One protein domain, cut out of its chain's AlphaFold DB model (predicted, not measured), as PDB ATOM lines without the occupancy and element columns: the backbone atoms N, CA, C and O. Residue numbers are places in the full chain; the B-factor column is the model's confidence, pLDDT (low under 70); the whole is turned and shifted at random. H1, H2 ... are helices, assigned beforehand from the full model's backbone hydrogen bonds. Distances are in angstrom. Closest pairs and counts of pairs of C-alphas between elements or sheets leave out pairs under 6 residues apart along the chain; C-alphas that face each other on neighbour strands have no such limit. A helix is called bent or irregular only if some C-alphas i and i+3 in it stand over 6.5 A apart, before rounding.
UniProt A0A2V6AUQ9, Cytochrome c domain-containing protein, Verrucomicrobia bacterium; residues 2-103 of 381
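Overview. This is residues 2 to 103 of the 381 residues of the protein "Cytochrome c domain-containing protein" of Verrucomicrobia bacterium (UniProt A0A2V6AUQ9). The core is a pair of helical pieces side by side, H4 and the second arm of the bent helix H3, H3b, with H2 set crosswise to both and H3a turning the corner from H2 to H3b. H1 meets H4 with residues 9 to 12 and slants away from there toward its first residue, while the long unnamed stretch 54 to 83 loops from H3b back to H4, its residues 66 to 72 passing H4 on the side away from H2. The printed part has 102 residues with four named helices, in the order H1, H2, H3, H4, and no named strand; the class is all helix. It is compact, with a radius of gyration of the C-alphas of 13.4 A, and rounded, with spans of 38 by 30 by 24 A.

Along the chain. H1 is residues 2 to 14, 18.1 A from first to last C-alpha, and C-alpha 2 is at (-44.591, 18.288, -26.430). H2 is residues 18 to 28, 14.7 A long. H3, residues 33 to 53, was assigned as one helix by its hydrogen bonds but is bent: C-alphas 42 and 45 are 8.0 A apart. Its arms are H3a, residues 33 to 42, 14.4 A, and H3b, residues 45 to 53, 12.3 A; C-alpha 45 is at (-20.447, 36.256, -6.208). H4 is residues 84 to 101, 25.2 A, and C-alpha 101 is at (-41.573, 33.335, -27.973).

Arrangement. H1 touches H4 with residues 9 to 12 alone, at a steep tilt of 41 degrees, opposite ways; the closest C-alphas, of Thr 12 and Phe 95, are 5.6 A apart. H1 is apart from H3a and H3b. H2 and H3a form a helical hairpin and only just touch, with 3 pairs of C-alphas within 8 A, the closest being Gly 26 and Phe 36 at 6.5 A; they run opposite ways at a steep tilt of 43 degrees. H2 and H4 are close but not clearly touching, about perpendicular at 89 degrees, with the C-alphas of Met 21 and Thr 88 closest at 7.5 A. H3a and H3b are only just about perpendicular, at 72 degrees. H3b touches H4, whose residues 84 to 89 alone take part, at a shallow tilt of 24 degrees, the same way; the closest C-alphas are those of Ile 47 and Ala 85, 5.0 A apart. In H1, H2, H3a, H3b and H4 every O i to N i+4 pair is within hydrogen-bond range. The helix packing is mostly crossed, that is, touching helices mostly stand at more than a shallow tilt.

Size, cuts and confidence. The two C-alphas farthest apart are those of Lys 34 and Val 63, 39.9 A. The printed part has no cut. The links from H1 to H2 and from H2 to H3 are tight, and that from H3 to H4 is long, with 30 residues. The mean pLDDT of the printed part is 90.1, and residues 2 to 6, in H1, are under 70.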
ATOM      1  N   GLU A   2     -44.221  17.677 -27.727       40.03
ATOM      2  CA  GLU A   2     -44.591  18.288 -26.430       40.03
ATOM      3  C   GLU A   2     -43.597  17.984 -25.294       40.03
ATOM      4  O   GLU A   2     -43.173  18.904 -24.605       40.03
ATOM      5  N   GLU A   3     -43.130  16.737 -25.147       50.06
ATOM      6  CA  GLU A   3     -42.114  16.380 -24.135       50.06
ATOM      7  C   GLU A   3     -40.783  17.124 -24.327       50.06
ATOM      8  O   GLU A   3     -40.119  17.483 -23.357       50.06
ATOM      9  N   PHE A   4     -40.404  17.396 -25.579       61.09
ATOM     10  CA  PHE A   4     -39.177  18.118 -25.910       61.09
ATOM     11  C   PHE A   4     -39.285  19.594 -25.514       61.09
ATOM     12  O   PHE A   4     -38.445  20.086 -24.761       61.09
ATOM     13  N   PHE A   5     -40.352  20.282 -25.937       64.62
ATOM     14  CA  PHE A   5     -40.586  21.677 -25.548       64.62
ATOM     15  C   PHE A   5     -40.816  21.824 -24.039       64.62
ATOM     16  O   PHE A   5     -40.260  22.733 -23.428       64.62
ATOM     17  N   GLY A   6     -41.540  20.894 -23.410       69.25
ATOM     18  CA  GLY A   6     -41.722  20.866 -21.959       69.25
ATOM     19  C   GLY A   6     -40.404  20.696 -21.196       69.25
ATOM     20  O   GLY A   6     -40.160  21.407 -20.221       69.25
ATOM     21  N   SER A   7     -39.514  19.819 -21.672       73.12
ATOM     22  CA  SER A   7     -38.183  19.629 -21.079       73.12
ATOM     23  C   SER A   7     -37.306  20.871 -21.226       73.12
ATOM     24  O   SER A   7     -36.644  21.269 -20.266       73.12
ATOM     25  N   ILE A   8     -37.339  21.513 -22.399       75.69
ATOM     26  CA  ILE A   8     -36.634  22.773 -22.652       75.69
ATOM     27  C   ILE A   8     -37.123  23.860 -21.694       75.69
ATOM     28  O   ILE A   8     -36.313  24.475 -21.004       75.69
ATOM     29  N   LEU A   9     -38.438  24.065 -21.600       80.12
ATOM     30  CA  LEU A   9     -39.026  25.080 -20.726       80.12
ATOM     31  C   LEU A   9     -38.662  24.834 -19.259       80.12
ATOM     32  O   LEU A   9     -38.175  25.745 -18.588       80.12
ATOM     33  N   ALA A  10     -38.809  23.595 -18.778       83.31
ATOM     34  CA  ALA A  10     -38.433  23.225 -17.417       83.31
ATOM     35  C   ALA A  10     -36.942  23.474 -17.139       83.31
ATOM     36  O   ALA A  10     -36.590  23.940 -16.053       83.31
ATOM     37  N   ALA A  11     -36.066  23.195 -18.110       84.94
ATOM     38  CA  ALA A  11     -34.646  23.503 -17.994       84.94
ATOM     39  C   ALA A  11     -34.418  25.015 -17.852       84.94
ATOM     40  O   ALA A  11     -33.704  25.419 -16.935       84.94
ATOM     41  N   THR A  12     -35.088  25.840 -18.668       90.50
ATOM     42  CA  THR A  12     -34.940  27.307 -18.616       90.50
ATOM     43  C   THR A  12     -35.350  27.914 -17.268       90.50
ATOM     44  O   THR A  12     -34.762  28.907 -16.840       90.50
ATOM     45  N   PHE A  13     -36.335  27.320 -16.580       89.69
ATOM     46  CA  PHE A  13     -36.719  27.726 -15.227       89.69
ATOM     47  C   PHE A  13     -35.725  27.230 -14.184       89.69
ATOM     48  O   PHE A  13     -35.325  27.988 -13.312       89.69
ATOM     49  N   LYS A  14     -35.267  25.975 -14.273       91.06
ATOM     50  CA  LYS A  14     -34.290  25.431 -13.313       91.06
ATOM     51  C   LYS A  14     -32.976  26.205 -13.314       91.06
ATOM     52  O   LYS A  14     -32.346  26.301 -12.264       91.06
ATOM     53  N   THR A  15     -32.569  26.758 -14.454       93.69
ATOM     54  CA  THR A  15     -31.368  27.596 -14.583       93.69
ATOM     55  C   THR A  15     -31.509  28.996 -13.980       93.69
ATOM     56  O   THR A  15     -30.536  29.740 -13.998       93.69
ATOM     57  N   SER A  16     -32.662  29.365 -13.410       91.31
ATOM     58  CA  SER A  16     -32.781  30.581 -12.588       91.31
ATOM     59  C   SER A  16     -32.071  30.447 -11.232       91.31
ATOM     60  O   SER A  16     -31.904  31.429 -10.514       91.31
ATOM     61  N   ASP A  17     -31.656  29.230 -10.871       94.50
ATOM     62  CA  ASP A  17     -30.829  28.932  -9.707       94.50
ATOM     63  C   ASP A  17     -29.329  28.876 -10.088       94.50
ATOM     64  O   ASP A  17     -28.973  28.184 -11.052       94.50
ATOM     65  N   PRO A  18     -28.427  29.549  -9.344       96.50
ATOM     66  CA  PRO A  18     -26.997  29.578  -9.657       96.50
ATOM     67  C   PRO A  18     -26.321  28.205  -9.725       96.50
ATOM     68  O   PRO A  18     -25.444  27.998 -10.567       96.50
ATOM     69  N   VAL A  19     -26.726  27.241  -8.890       96.81
ATOM     70  CA  VAL A  19     -26.130  25.893  -8.890       96.81
ATOM     71  C   VAL A  19     -26.491  25.154 -10.175       96.81
ATOM     72  O   VAL A  19     -25.647  24.481 -10.775       96.81
ATOM     73  N   ASN A  20     -27.732  25.288 -10.631       97.00
ATOM     74  CA  ASN A  20     -28.161  24.707 -11.900       97.00
ATOM     75  C   ASN A  20     -27.568  25.444 -13.107       97.00
ATOM     76  O   ASN A  20     -27.163  24.782 -14.063       97.00
ATOM     77  N   MET A  21     -27.448  26.775 -13.057       97.38
ATOM     78  CA  MET A  21     -26.768  27.554 -14.101       97.38
ATOM     79  C   MET A  21     -25.300  27.136 -14.245       97.38
ATOM     80  O   MET A  21     -24.831  26.936 -15.364       97.38
ATOM     81  N   LYS A  22     -24.594  26.907 -13.129       97.62
ATOM     82  CA  LYS A  22     -23.222  26.374 -13.138       97.62
ATOM     83  C   LYS A  22     -23.128  25.069 -13.925       97.62
ATOM     84  O   LYS A  22     -22.287  24.938 -14.814       97.62
ATOM     85  N   LYS A  23     -23.999  24.107 -13.600       96.38
ATOM     86  CA  LYS A  23     -24.048  22.798 -14.273       96.38
ATOM     87  C   LYS A  23     -24.335  22.957 -15.761       96.38
ATOM     88  O   LYS A  23     -23.657  22.343 -16.580       96.38
ATOM     89  N   PHE A  24     -25.317  23.793 -16.098       95.75
ATOM     90  CA  PHE A  24     -25.668  24.084 -17.480       95.75
ATOM     91  C   PHE A  24     -24.474  24.663 -18.250       95.75
ATOM     92  O   PHE A  24     -24.115  24.112 -19.285       95.75
ATOM     93  N   LEU A  25     -23.822  25.711 -17.738       96.00
ATOM     94  CA  LEU A  25     -22.708  26.368 -18.427       96.00
ATOM     95  C   LEU A  25     -21.486  25.465 -18.592       96.00
ATOM     96  O   LEU A  25     -20.857  25.507 -19.646       96.00
ATOM     97  N   GLY A  26     -21.170  24.633 -17.596       95.12
ATOM     98  CA  GLY A  26     -20.070  23.672 -17.708       95.12
ATOM     99  C   GLY A  26     -20.270  22.704 -18.879       95.12
ATOM    100  O   GLY A  26     -19.348  22.481 -19.662       95.12
ATOM    101  N   ILE A  27     -21.501  22.202 -19.045       94.44
ATOM    102  CA  ILE A  27     -21.877  21.316 -20.158       94.44
ATOM    103  C   ILE A  27     -21.949  22.096 -21.478       94.44
ATOM    104  O   ILE A  27     -21.363  21.678 -22.472       94.44
ATOM    105  N   TYR A  28     -22.640  23.238 -21.494       94.19
ATOM    106  CA  TYR A  28     -22.890  24.045 -22.692       94.19
ATOM    107  C   TYR A  28     -21.608  24.564 -23.348       94.19
ATOM    108  O   TYR A  28     -21.530  24.652 -24.570       94.19
ATOM    109  N   LEU A  29     -20.600  24.910 -22.545       94.44
ATOM    110  CA  LEU A  29     -19.304  25.387 -23.034       94.44
ATOM    111  C   LEU A  29     -18.323  24.247 -23.347       94.44
ATOM    112  O   LEU A  29     -17.202  24.529 -23.777       94.44
ATOM    113  N   ASN A  30     -18.721  22.991 -23.108       92.31
ATOM    114  CA  ASN A  30     -17.871  21.805 -23.224       92.31
ATOM    115  C   ASN A  30     -16.526  21.980 -22.486       92.31
ATOM    116  O   ASN A  30     -15.452  21.724 -23.033       92.31
ATOM    117  N   ALA A  31     -16.585  22.515 -21.265       90.50
ATOM    118  CA  ALA A  31     -15.401  22.884 -20.501       90.50
ATOM    119  C   ALA A  31     -14.844  21.691 -19.707       90.50
ATOM    120  O   ALA A  31     -15.594  20.858 -19.198       90.50
ATOM    121  N   GLU A  32     -13.522  21.633 -19.539       93.19
ATOM    122  CA  GLU A  32     -12.905  20.696 -18.598       93.19
ATOM    123  C   GLU A  32     -13.250  21.121 -17.157       93.19
ATOM    124  O   GLU A  32     -13.195  22.301 -16.809       93.19
ATOM    125  N   ALA A  33     -13.649  20.158 -16.321       92.62
ATOM    126  CA  ALA A  33     -14.296  20.441 -15.041       92.62
ATOM    127  C   ALA A  33     -13.430  21.286 -14.094       92.62
ATOM    128  O   ALA A  33     -13.921  22.258 -13.519       92.62
ATOM    129  N   LYS A  34     -12.137  20.968 -13.957       93.81
ATOM    130  CA  LYS A  34     -11.239  21.657 -13.021       93.81
ATOM    131  C   LYS A  34     -11.014  23.116 -13.417       93.81
ATOM    132  O   LYS A  34     -11.044  24.004 -12.564       93.81
ATOM    133  N   THR A  35     -10.775  23.368 -14.702       93.06
ATOM    134  CA  THR A  35     -10.567  24.720 -15.238       93.06
ATOM    135  C   THR A  35     -11.841  25.557 -15.189       93.06
ATOM    136  O   THR A  35     -11.782  26.730 -14.806       93.06
ATOM    137  N   PHE A  36     -12.994  24.959 -15.496       96.19
ATOM    138  CA  PHE A  36     -14.291  25.616 -15.352       96.19
ATOM    139  C   PHE A  36     -14.591  25.980 -13.895       96.19
ATOM    140  O   PHE A  36     -14.949  27.124 -13.615       96.19
ATOM    141  N   ASP A  37     -14.404  25.045 -12.959       96.38
ATOM    142  CA  ASP A  37     -14.704  25.256 -11.541       96.38
ATOM    143  C   ASP A  37     -13.866  26.379 -10.930       96.38
ATOM    144  O   ASP A  37     -14.409  27.229 -10.221       96.38
ATOM    145  N   ALA A  38     -12.571  26.440 -11.250       95.25
ATOM    146  CA  ALA A  38     -11.706  27.533 -10.808       95.25
ATOM    147  C   ALA A  38     -12.178  28.891 -11.357       95.25
ATOM    148  O   ALA A  38     -12.211  29.891 -10.636       95.25
ATOM    149  N   LYS A  39     -12.585  28.941 -12.634       95.62
ATOM    150  CA  LYS A  39     -13.104  30.167 -13.256       95.62
ATOM    151  C   LYS A  39     -14.442  30.588 -12.644       95.62
ATOM    152  O   LYS A  39     -14.633  31.776 -12.389       95.62
ATOM    153  N   TRP A  40     -15.333  29.630 -12.384       96.81
ATOM    154  CA  TRP A  40     -16.611  29.865 -11.717       96.81
ATOM    155  C   TRP A  40     -16.400  30.449 -10.324       96.81
ATOM    156  O   TRP A  40     -16.960  31.499 -10.030       96.81
ATOM    157  N   GLN A  41     -15.552  29.829  -9.495       97.06
ATOM    158  CA  GLN A  41     -15.264  30.302  -8.133       97.06
ATOM    159  C   GLN A  41     -14.808  31.767  -8.112       97.06
ATOM    160  O   GLN A  41     -15.252  32.536  -7.263       97.06
ATOM    161  N   ASN A  42     -13.999  32.183  -9.090       96.69
ATOM    162  CA  ASN A  42     -13.529  33.567  -9.197       96.69
ATOM    163  C   ASN A  42     -14.639  34.586  -9.526       96.69
ATOM    164  O   ASN A  42     -14.470  35.767  -9.235       96.69
ATOM    165  N   GLN A  43     -15.748  34.165 -10.146       97.38
ATOM    166  CA  GLN A  43     -16.848  35.046 -10.581       97.38
ATOM    167  C   GLN A  43     -18.177  34.762  -9.863       97.38
ATOM    168  O   GLN A  43     -19.173  35.442 -10.107       97.38
ATOM    169  N   GLU A  44     -18.212  33.786  -8.957       97.38
ATOM    170  CA  GLU A  44     -19.440  33.242  -8.373       97.38
ATOM    171  C   GLU A  44     -20.303  34.307  -7.689       97.38
ATOM    172  O   GLU A  44     -21.506  34.373  -7.926       97.38
ATOM    173  N   GLN A  45     -19.700  35.196  -6.896       97.88
ATOM    174  CA  GLN A  45     -20.447  36.256  -6.208       97.88
ATOM    175  C   GLN A  45     -21.089  37.247  -7.188       97.88
ATOM    176  O   GLN A  45     -22.223  37.678  -6.978       97.88
ATOM    177  N   GLN A  46     -20.397  37.571  -8.283       97.75
ATOM    178  CA  GLN A  46     -20.933  38.430  -9.339       97.75
ATOM    179  C   GLN A  46     -22.086  37.736 -10.072       97.75
ATOM    180  O   GLN A  46     -23.131  38.348 -10.287       97.75
ATOM    181  N   ILE A  47     -21.924  36.453 -10.406       97.94
ATOM    182  CA  ILE A  47     -22.958  35.637 -11.053       97.94
ATOM    183  C   ILE A  47     -24.211  35.557 -10.172       97.94
ATOM    184  O   ILE A  47     -25.314  35.830 -10.642       97.94
ATOM    185  N   ILE A  48     -24.049  35.252  -8.881       98.00
ATOM    186  CA  ILE A  48     -25.157  35.192  -7.918       98.00
ATOM    187  C   ILE A  48     -25.859  36.550  -7.811       98.00
ATOM    188  O   ILE A  48     -27.088  36.590  -7.762       98.00
ATOM    189  N   ALA A  49     -25.115  37.658  -7.787       97.44
ATOM    190  CA  ALA A  49     -25.702  38.996  -7.739       97.44
ATOM    191  C   ALA A  49     -26.531  39.308  -8.997       97.44
ATOM    192  O   ALA A  49     -27.657  39.786  -8.868       97.44
ATOM    193  N   ILE A  50     -26.021  38.976 -10.191       95.62
ATOM    194  CA  ILE A  50     -26.745  39.115 -11.468       95.62
ATOM    195  C   ILE A  50     -28.039  38.299 -11.444       95.62
ATOM    196  O   ILE A  50     -29.112  38.827 -11.731       95.62
ATOM    197  N   MET A  51     -27.953  37.022 -11.067       95.81
ATOM    198  CA  MET A  51     -29.110  36.127 -11.045       95.81
ATOM    199  C   MET A  51     -30.125  36.520  -9.970       95.81
ATOM    200  O   MET A  51     -31.320  36.353 -10.169       95.81
ATOM    201  N   ARG A  52     -29.689  37.080  -8.838       95.12
ATOM    202  CA  ARG A  52     -30.610  37.618  -7.829       95.12
ATOM    203  C   ARG A  52     -31.339  38.865  -8.334       95.12
ATOM    204  O   ARG A  52     -32.494  39.068  -7.972       95.12
ATOM    205  N   ASP A  53     -30.669  39.697  -9.128       94.62
ATOM    206  CA  ASP A  53     -31.257  40.920  -9.675       94.62
ATOM    207  C   ASP A  53     -32.301  40.638 -10.765       94.62
ATOM    208  O   ASP A  53     -33.340  41.307 -10.787       94.62
ATOM    209  N   ASP A  54     -32.030  39.656 -11.635       93.75
ATOM    210  CA  ASP A  54     -32.893  39.256 -12.752       93.75
ATOM    211  C   ASP A  54     -32.760  37.757 -13.084       93.75
ATOM    212  O   ASP A  54     -32.160  37.359 -14.083       93.75
ATOM    213  N   ALA A  55     -33.351  36.903 -12.244       93.00
ATOM    214  CA  ALA A  55     -33.232  35.442 -12.333       93.00
ATOM    215  C   ALA A  55     -33.790  34.832 -13.629       93.00
ATOM    216  O   ALA A  55     -33.496  33.679 -13.947       93.00
ATOM    217  N   PHE A  56     -34.602  35.591 -14.366       92.69
ATOM    218  CA  PHE A  56     -35.261  35.135 -15.584       92.69
ATOM    219  C   PHE A  56     -34.872  35.948 -16.820       92.69
ATOM    220  O   PHE A  56     -35.341  35.625 -17.902       92.69
ATOM    221  N   GLY A  57     -34.006  36.958 -16.701       92.62
ATOM    222  CA  GLY A  57     -33.613  37.793 -17.838       92.62
ATOM    223  C   GLY A  57     -34.758  38.640 -18.400       92.62
ATOM    224  O   GLY A  57     -34.717  39.003 -19.569       92.62
ATOM    225  N   ALA A  58     -35.797  38.912 -17.611       90.50
ATOM    226  CA  ALA A  58     -37.039  39.548 -18.061       90.50
ATOM    227  C   ALA A  58     -37.241  40.943 -17.457       90.50
ATOM    228  O   ALA A  58     -38.235  41.631 -17.722       90.50
ATOM    229  N   LYS A  59     -36.319  41.387 -16.599       88.56
ATOM    230  CA  LYS A  59     -36.456  42.655 -15.894       88.56
ATOM    231  C   LYS A  59     -36.425  43.813 -16.888       88.56
ATOM    232  O   LYS A  59     -35.450  44.007 -17.607       88.56
ATOM    233  N   ARG A  60     -37.484  44.634 -16.865       85.00
ATOM    234  CA  ARG A  60     -37.687  45.800 -17.754       85.00
ATOM    235  C   ARG A  60     -37.854  45.441 -19.237       85.00
ATOM    236  O   ARG A  60     -37.718  46.325 -20.079       85.00
ATOM    237  N   VAL A  61     -38.179  44.190 -19.551       86.81
ATOM    238  CA  VAL A  61     -38.572  43.789 -20.904       86.81
ATOM    239  C   VAL A  61     -40.097  43.874 -21.003       86.81
ATOM    240  O   VAL A  61     -40.788  43.335 -20.133       86.81
ATOM    241  N   PRO A  62     -40.660  44.590 -21.993       82.94
ATOM    242  CA  PRO A  62     -42.098  44.571 -22.221       82.94
ATOM    243  C   PRO A  62     -42.595  43.156 -22.547       82.94
ATOM    244  O   PRO A  62     -41.852  42.312 -23.038       82.94
ATOM    245  N   VAL A  63     -43.874  42.894 -22.291       74.81
ATOM    246  CA  VAL A  63     -44.475  41.573 -22.529       74.81
ATOM    247  C   VAL A  63     -44.329  41.169 -23.999       74.81
ATOM    248  O   VAL A  63     -44.782  41.891 -24.886       74.81
ATOM    249  N   GLY A  64     -43.737  39.995 -24.234       76.81
ATOM    250  CA  GLY A  64     -43.545  39.410 -25.564       76.81
ATOM    251  C   GLY A  64     -42.342  39.951 -26.340       76.81
ATOM    252  O   GLY A  64     -42.039  39.421 -27.406       76.81
ATOM    253  N   GLU A  65     -41.647  40.975 -25.837       86.38
ATOM    254  CA  GLU A  65     -40.423  41.470 -26.472       86.38
ATOM    255  C   GLU A  65     -39.267  40.490 -26.285       86.38
ATOM    256  O   GLU A  65     -39.182  39.788 -25.282       86.38
ATOM    257  N   LEU A  66     -38.366  40.452 -27.265       91.00
ATOM    258  CA  LEU A  66     -37.205  39.569 -27.251       91.00
ATOM    259  C   LEU A  66     -35.923  40.391 -27.136       91.00
ATOM    260  O   LEU A  66     -35.758  41.421 -27.793       91.00
ATOM    261  N   HIS A  67     -34.962  39.903 -26.357       93.56
ATOM    262  CA  HIS A  67     -33.600  40.422 -26.391       93.56
ATOM    263  C   HIS A  67     -32.971  40.170 -27.755       93.56
ATOM    264  O   HIS A  67     -33.117  39.097 -28.341       93.56
ATOM    265  N   LYS A  68     -32.154  41.113 -28.214       92.31
ATOM    266  CA  LYS A  68     -31.183  40.818 -29.265       92.31
ATOM    267  C   LYS A  68     -30.113  39.876 -28.703       92.31
ATOM    268  O   LYS A  68     -29.572  40.143 -27.631       92.31
ATOM    269  N   ILE A  69     -29.824  38.801 -29.433       93.38
ATOM    270  CA  ILE A  69     -28.781  37.823 -29.113       93.38
ATOM    271  C   ILE A  69     -27.767  37.829 -30.255       93.38
ATOM    272  O   ILE A  69     -28.144  37.609 -31.409       93.38
ATOM    273  N   ASP A  70     -26.498  38.079 -29.946       93.25
ATOM    274  CA  ASP A  70     -25.414  38.056 -30.928       93.25
ATOM    275  C   ASP A  70     -24.700  36.688 -30.929       93.25
ATOM    276  O   ASP A  70     -24.719  35.945 -29.949       93.25
ATOM    277  N   ASN A  71     -24.000  36.333 -32.013       90.62
ATOM    278  CA  ASN A  71     -23.288  35.042 -32.107       90.62
ATOM    279  C   ASN A  71     -22.286  34.818 -30.961       90.62
ATOM    280  O   ASN A  71     -22.057  33.685 -30.532       90.62
ATOM    281  N   ALA A  72     -21.686  35.899 -30.458       89.00
ATOM    282  CA  ALA A  72     -20.766  35.841 -29.333       89.00
ATOM    283  C   ALA A  72     -21.458  35.388 -28.035       89.00
ATOM    284  O   ALA A  72     -20.810  34.711 -27.235       89.00
ATOM    285  N   ASP A  73     -22.751  35.691 -27.855       90.00
ATOM    286  CA  ASP A  73     -23.561  35.394 -26.663       90.00
ATOM    287  C   ASP A  73     -23.881  33.902 -26.509       90.00
ATOM    288  O   ASP A  73     -24.029  33.417 -25.386       90.00
ATOM    289  N   VAL A  74     -23.911  33.164 -27.620       91.38
ATOM    290  CA  VAL A  74     -24.316  31.744 -27.689       91.38
ATOM    291  C   VAL A  74     -23.202  30.820 -28.178       91.38
ATOM    292  O   VAL A  74     -23.433  29.697 -28.627       91.38
ATOM    293  N   ARG A  75     -21.952  31.282 -28.118       90.25
ATOM    294  CA  ARG A  75     -20.810  30.461 -28.515       90.25
ATOM    295  C   ARG A  75     -20.580  29.332 -27.501       90.25
ATOM    296  O   ARG A  75     -20.284  29.596 -26.336       90.25
ATOM    297  N   GLN A  76     -20.652  28.088 -27.976       89.69
ATOM    298  CA  GLN A  76     -20.580  26.845 -27.186       89.69
ATOM    299  C   GLN A  76     -19.146  26.383 -26.856       89.69
ATOM    300  O   GLN A  76     -18.899  25.200 -26.653       89.69
ATOM    301  N   SER A  77     -18.167  27.290 -26.849       87.19
ATOM    302  CA  SER A  77     -16.761  26.943 -26.607       87.19
ATOM    303  C   SER A  77     -16.217  27.651 -25.376       87.19
ATOM    304  O   SER A  77     -16.316  28.876 -25.268       87.19
ATOM    305  N   PHE A  78     -15.592  26.888 -24.482       90.69
ATOM    306  CA  PHE A  78     -14.825  27.428 -23.369       90.69
ATOM    307  C   PHE A  78     -13.478  27.980 -23.853       90.69
ATOM    308  O   PHE A  78     -12.661  27.257 -24.419       90.69
ATOM    309  N   GLU A  79     -13.240  29.266 -23.609       88.69
ATOM    310  CA  GLU A  79     -11.972  29.938 -23.902       88.69
ATOM    311  C   GLU A  79     -11.361  30.470 -22.594       88.69
ATOM    312  O   GLU A  79     -12.111  30.887 -21.708       88.69
ATOM    313  N   PRO A  80     -10.023  30.535 -22.445       81.56
ATOM    314  CA  PRO A  80      -9.385  31.005 -21.205       81.56
ATOM    315  C   PRO A  80      -9.860  32.395 -20.737       81.56
ATOM    316  O   PRO A  80      -9.951  32.673 -19.534       81.56
ATOM    317  N   GLY A  81     -10.197  33.264 -21.695       86.06
ATOM    318  CA  GLY A  81     -10.702  34.620 -21.474       86.06
ATOM    319  C   GLY A  81     -12.211  34.730 -21.247       86.06
ATOM    320  O   GLY A  81     -12.686  35.848 -21.090       86.06
ATOM    321  N   VAL A  82     -12.968  33.623 -21.222       90.44
ATOM    322  CA  VAL A  82     -14.434  33.681 -21.110       90.44
ATOM    323  C   VAL A  82     -14.869  34.382 -19.820       90.44
ATOM    324  O   VAL A  82     -14.362  34.102 -18.731       90.44
ATOM    325  N   ASP A  83     -15.815  35.303 -19.949       94.69
ATOM    326  CA  ASP A  83     -16.508  35.924 -18.827       94.69
ATOM    327  C   ASP A  83     -17.784  35.116 -18.548       94.69
ATOM    328  O   ASP A  83     -18.728  35.116 -19.343       94.69
ATOM    329  N   LEU A  84     -17.789  34.364 -17.445       95.75
ATOM    330  CA  LEU A  84     -18.912  33.514 -17.055       95.75
ATOM    331  C   LEU A  84     -20.089  34.341 -16.529       95.75
ATOM    332  O   LEU A  84     -21.233  33.911 -16.682       95.75
ATOM    333  N   ALA A  85     -19.846  35.526 -15.965       96.06
ATOM    334  CA  ALA A  85     -20.897  36.457 -15.575       96.06
ATOM    335  C   ALA A  85     -21.618  37.018 -16.806       96.06
ATOM    336  O   ALA A  85     -22.844  36.912 -16.897       96.06
ATOM    337  N   ALA A  86     -20.871  37.501 -17.802       95.06
ATOM    338  CA  ALA A  86     -21.449  37.940 -19.074       95.06
ATOM    339  C   ALA A  86     -22.173  36.791 -19.796       95.06
ATOM    340  O   ALA A  86     -23.296  36.966 -20.278       95.06
ATOM    341  N   ARG A  87     -21.580  35.586 -19.809       95.31
ATOM    342  CA  ARG A  87     -22.220  34.395 -20.386       95.31
ATOM    343  C   ARG A  87     -23.504  34.022 -19.640       95.31
ATOM    344  O   ARG A  87     -24.481  33.654 -20.285       95.31
ATOM    345  N   THR A  88     -23.535  34.155 -18.316       96.56
ATOM    346  CA  THR A  88     -24.749  33.933 -17.516       96.56
ATOM    347  C   THR A  88     -25.848  34.906 -17.934       96.56
ATOM    348  O   THR A  88     -26.952  34.470 -18.247       96.56
ATOM    349  N   THR A  89     -25.549  36.206 -18.025       95.94
ATOM    350  CA  THR A  89     -26.514  37.210 -18.503       95.94
ATOM    351  C   THR A  89     -27.024  36.888 -19.910       95.94
ATOM    352  O   THR A  89     -28.227  36.961 -20.150       95.94
ATOM    353  N   ALA A  90     -26.140  36.496 -20.830       96.00
ATOM    354  CA  ALA A  90     -26.517  36.090 -22.184       96.00
ATOM    355  C   ALA A  90     -27.480  34.889 -22.196       96.00
ATOM    356  O   ALA A  90     -28.485  34.911 -22.906       96.00
ATOM    357  N   MET A  91     -27.219  33.863 -21.380       96.19
ATOM    358  CA  MET A  91     -28.099  32.695 -21.280       96.19
ATOM    359  C   MET A  91     -29.449  33.038 -20.656       96.19
ATOM    360  O   MET A  91     -30.470  32.584 -21.159       96.19
ATOM    361  N   LEU A  92     -29.488  33.886 -19.623       95.31
ATOM    362  CA  LEU A  92     -30.750  34.354 -19.041       95.31
ATOM    363  C   LEU A  92     -31.611  35.093 -20.073       95.31
ATOM    364  O   LEU A  92     -32.806  34.819 -20.170       95.31
ATOM    365  N   LYS A  93     -31.002  35.957 -20.897       95.25
ATOM    366  CA  LYS A  93     -31.686  36.633 -22.012       95.25
ATOM    367  C   LYS A  93     -32.187  35.652 -23.072       95.25
ATOM    368  O   LYS A  93     -33.319  35.771 -23.528       95.25
ATOM    369  N   LEU A  94     -31.372  34.666 -23.454       94.56
ATOM    370  CA  LEU A  94     -31.791  33.625 -24.396       94.56
ATOM    371  C   LEU A  94     -32.977  32.823 -23.843       94.56
ATOM    372  O   LEU A  94     -33.939  32.564 -24.558       94.56
ATOM    373  N   PHE A  95     -32.930  32.452 -22.567       93.75
ATOM    374  CA  PHE A  95     -33.994  31.703 -21.908       93.75
ATOM    375  C   PHE A  95     -35.280  32.511 -21.764       93.75
ATOM    376  O   PHE A  95     -36.356  31.946 -21.963       93.75
ATOM    377  N   HIS A  96     -35.178  33.816 -21.499       91.88
ATOM    378  CA  HIS A  96     -36.307  34.733 -21.630       91.88
ATOM    379  C   HIS A  96     -36.888  34.667 -23.044       91.88
ATOM    380  O   HIS A  96     -38.068  34.373 -23.187       91.88
ATOM    381  N   ASN A  97     -36.065  34.828 -24.088       91.69
ATOM    382  CA  ASN A  97     -36.551  34.787 -25.469       91.69
ATOM    383  C   ASN A  97     -37.269  33.477 -25.801       91.69
ATOM    384  O   ASN A  97     -38.307  33.494 -26.455       91.69
ATOM    385  N   MET A  98     -36.737  32.340 -25.348       89.12
ATOM    386  CA  MET A  98     -37.352  31.027 -25.571       89.12
ATOM    387  C   MET A  98     -38.722  30.910 -24.898       89.12
ATOM    388  O   MET A  98     -39.645  30.351 -25.488       89.12
ATOM    389  N   ARG A  99     -38.870  31.433 -23.674       87.88
ATOM    390  CA  ARG A  99     -40.153  31.460 -22.961       87.88
ATOM    391  C   ARG A  99     -41.126  32.453 -23.591       87.88
ATOM    392  O   ARG A  99     -42.246  32.065 -23.909       87.88
ATOM    393  N   ALA A 100     -40.684  33.686 -23.826       87.31
ATOM    394  CA  ALA A 100     -41.479  34.764 -24.406       87.31
ATOM    395  C   ALA A 100     -42.002  34.401 -25.801       87.31
ATOM    396  O   ALA A 100     -43.194  34.561 -26.057       87.31
ATOM    397  N   ALA A 101     -41.157  33.812 -26.657       86.44
ATOM    398  CA  ALA A 101     -41.573  33.335 -27.973       86.44
ATOM    399  C   ALA A 101     -42.697  32.294 -27.882       86.44
ATOM    400  O   ALA A 101     -43.568  32.267 -28.740       86.44
ATOM    401  N   LEU A 102     -42.707  31.469 -26.833       82.44
ATOM    402  CA  LEU A 102     -43.713  30.431 -26.597       82.44
ATOM    403  C   LEU A 102     -44.851  30.881 -25.668       82.44
ATOM    404  O   LEU A 102     -45.613  30.036 -25.194       82.44
ATOM    405  N   HIS A 103     -44.986  32.185 -25.401       84.06
ATOM    406  CA  HIS A 103     -46.021  32.758 -24.524       84.06
ATOM    407  C   HIS A 103     -45.968  32.242 -23.084       84.06
ATOM    408  O   HIS A 103     -46.986  32.185 -22.391       84.06
TER     409      HIS A 103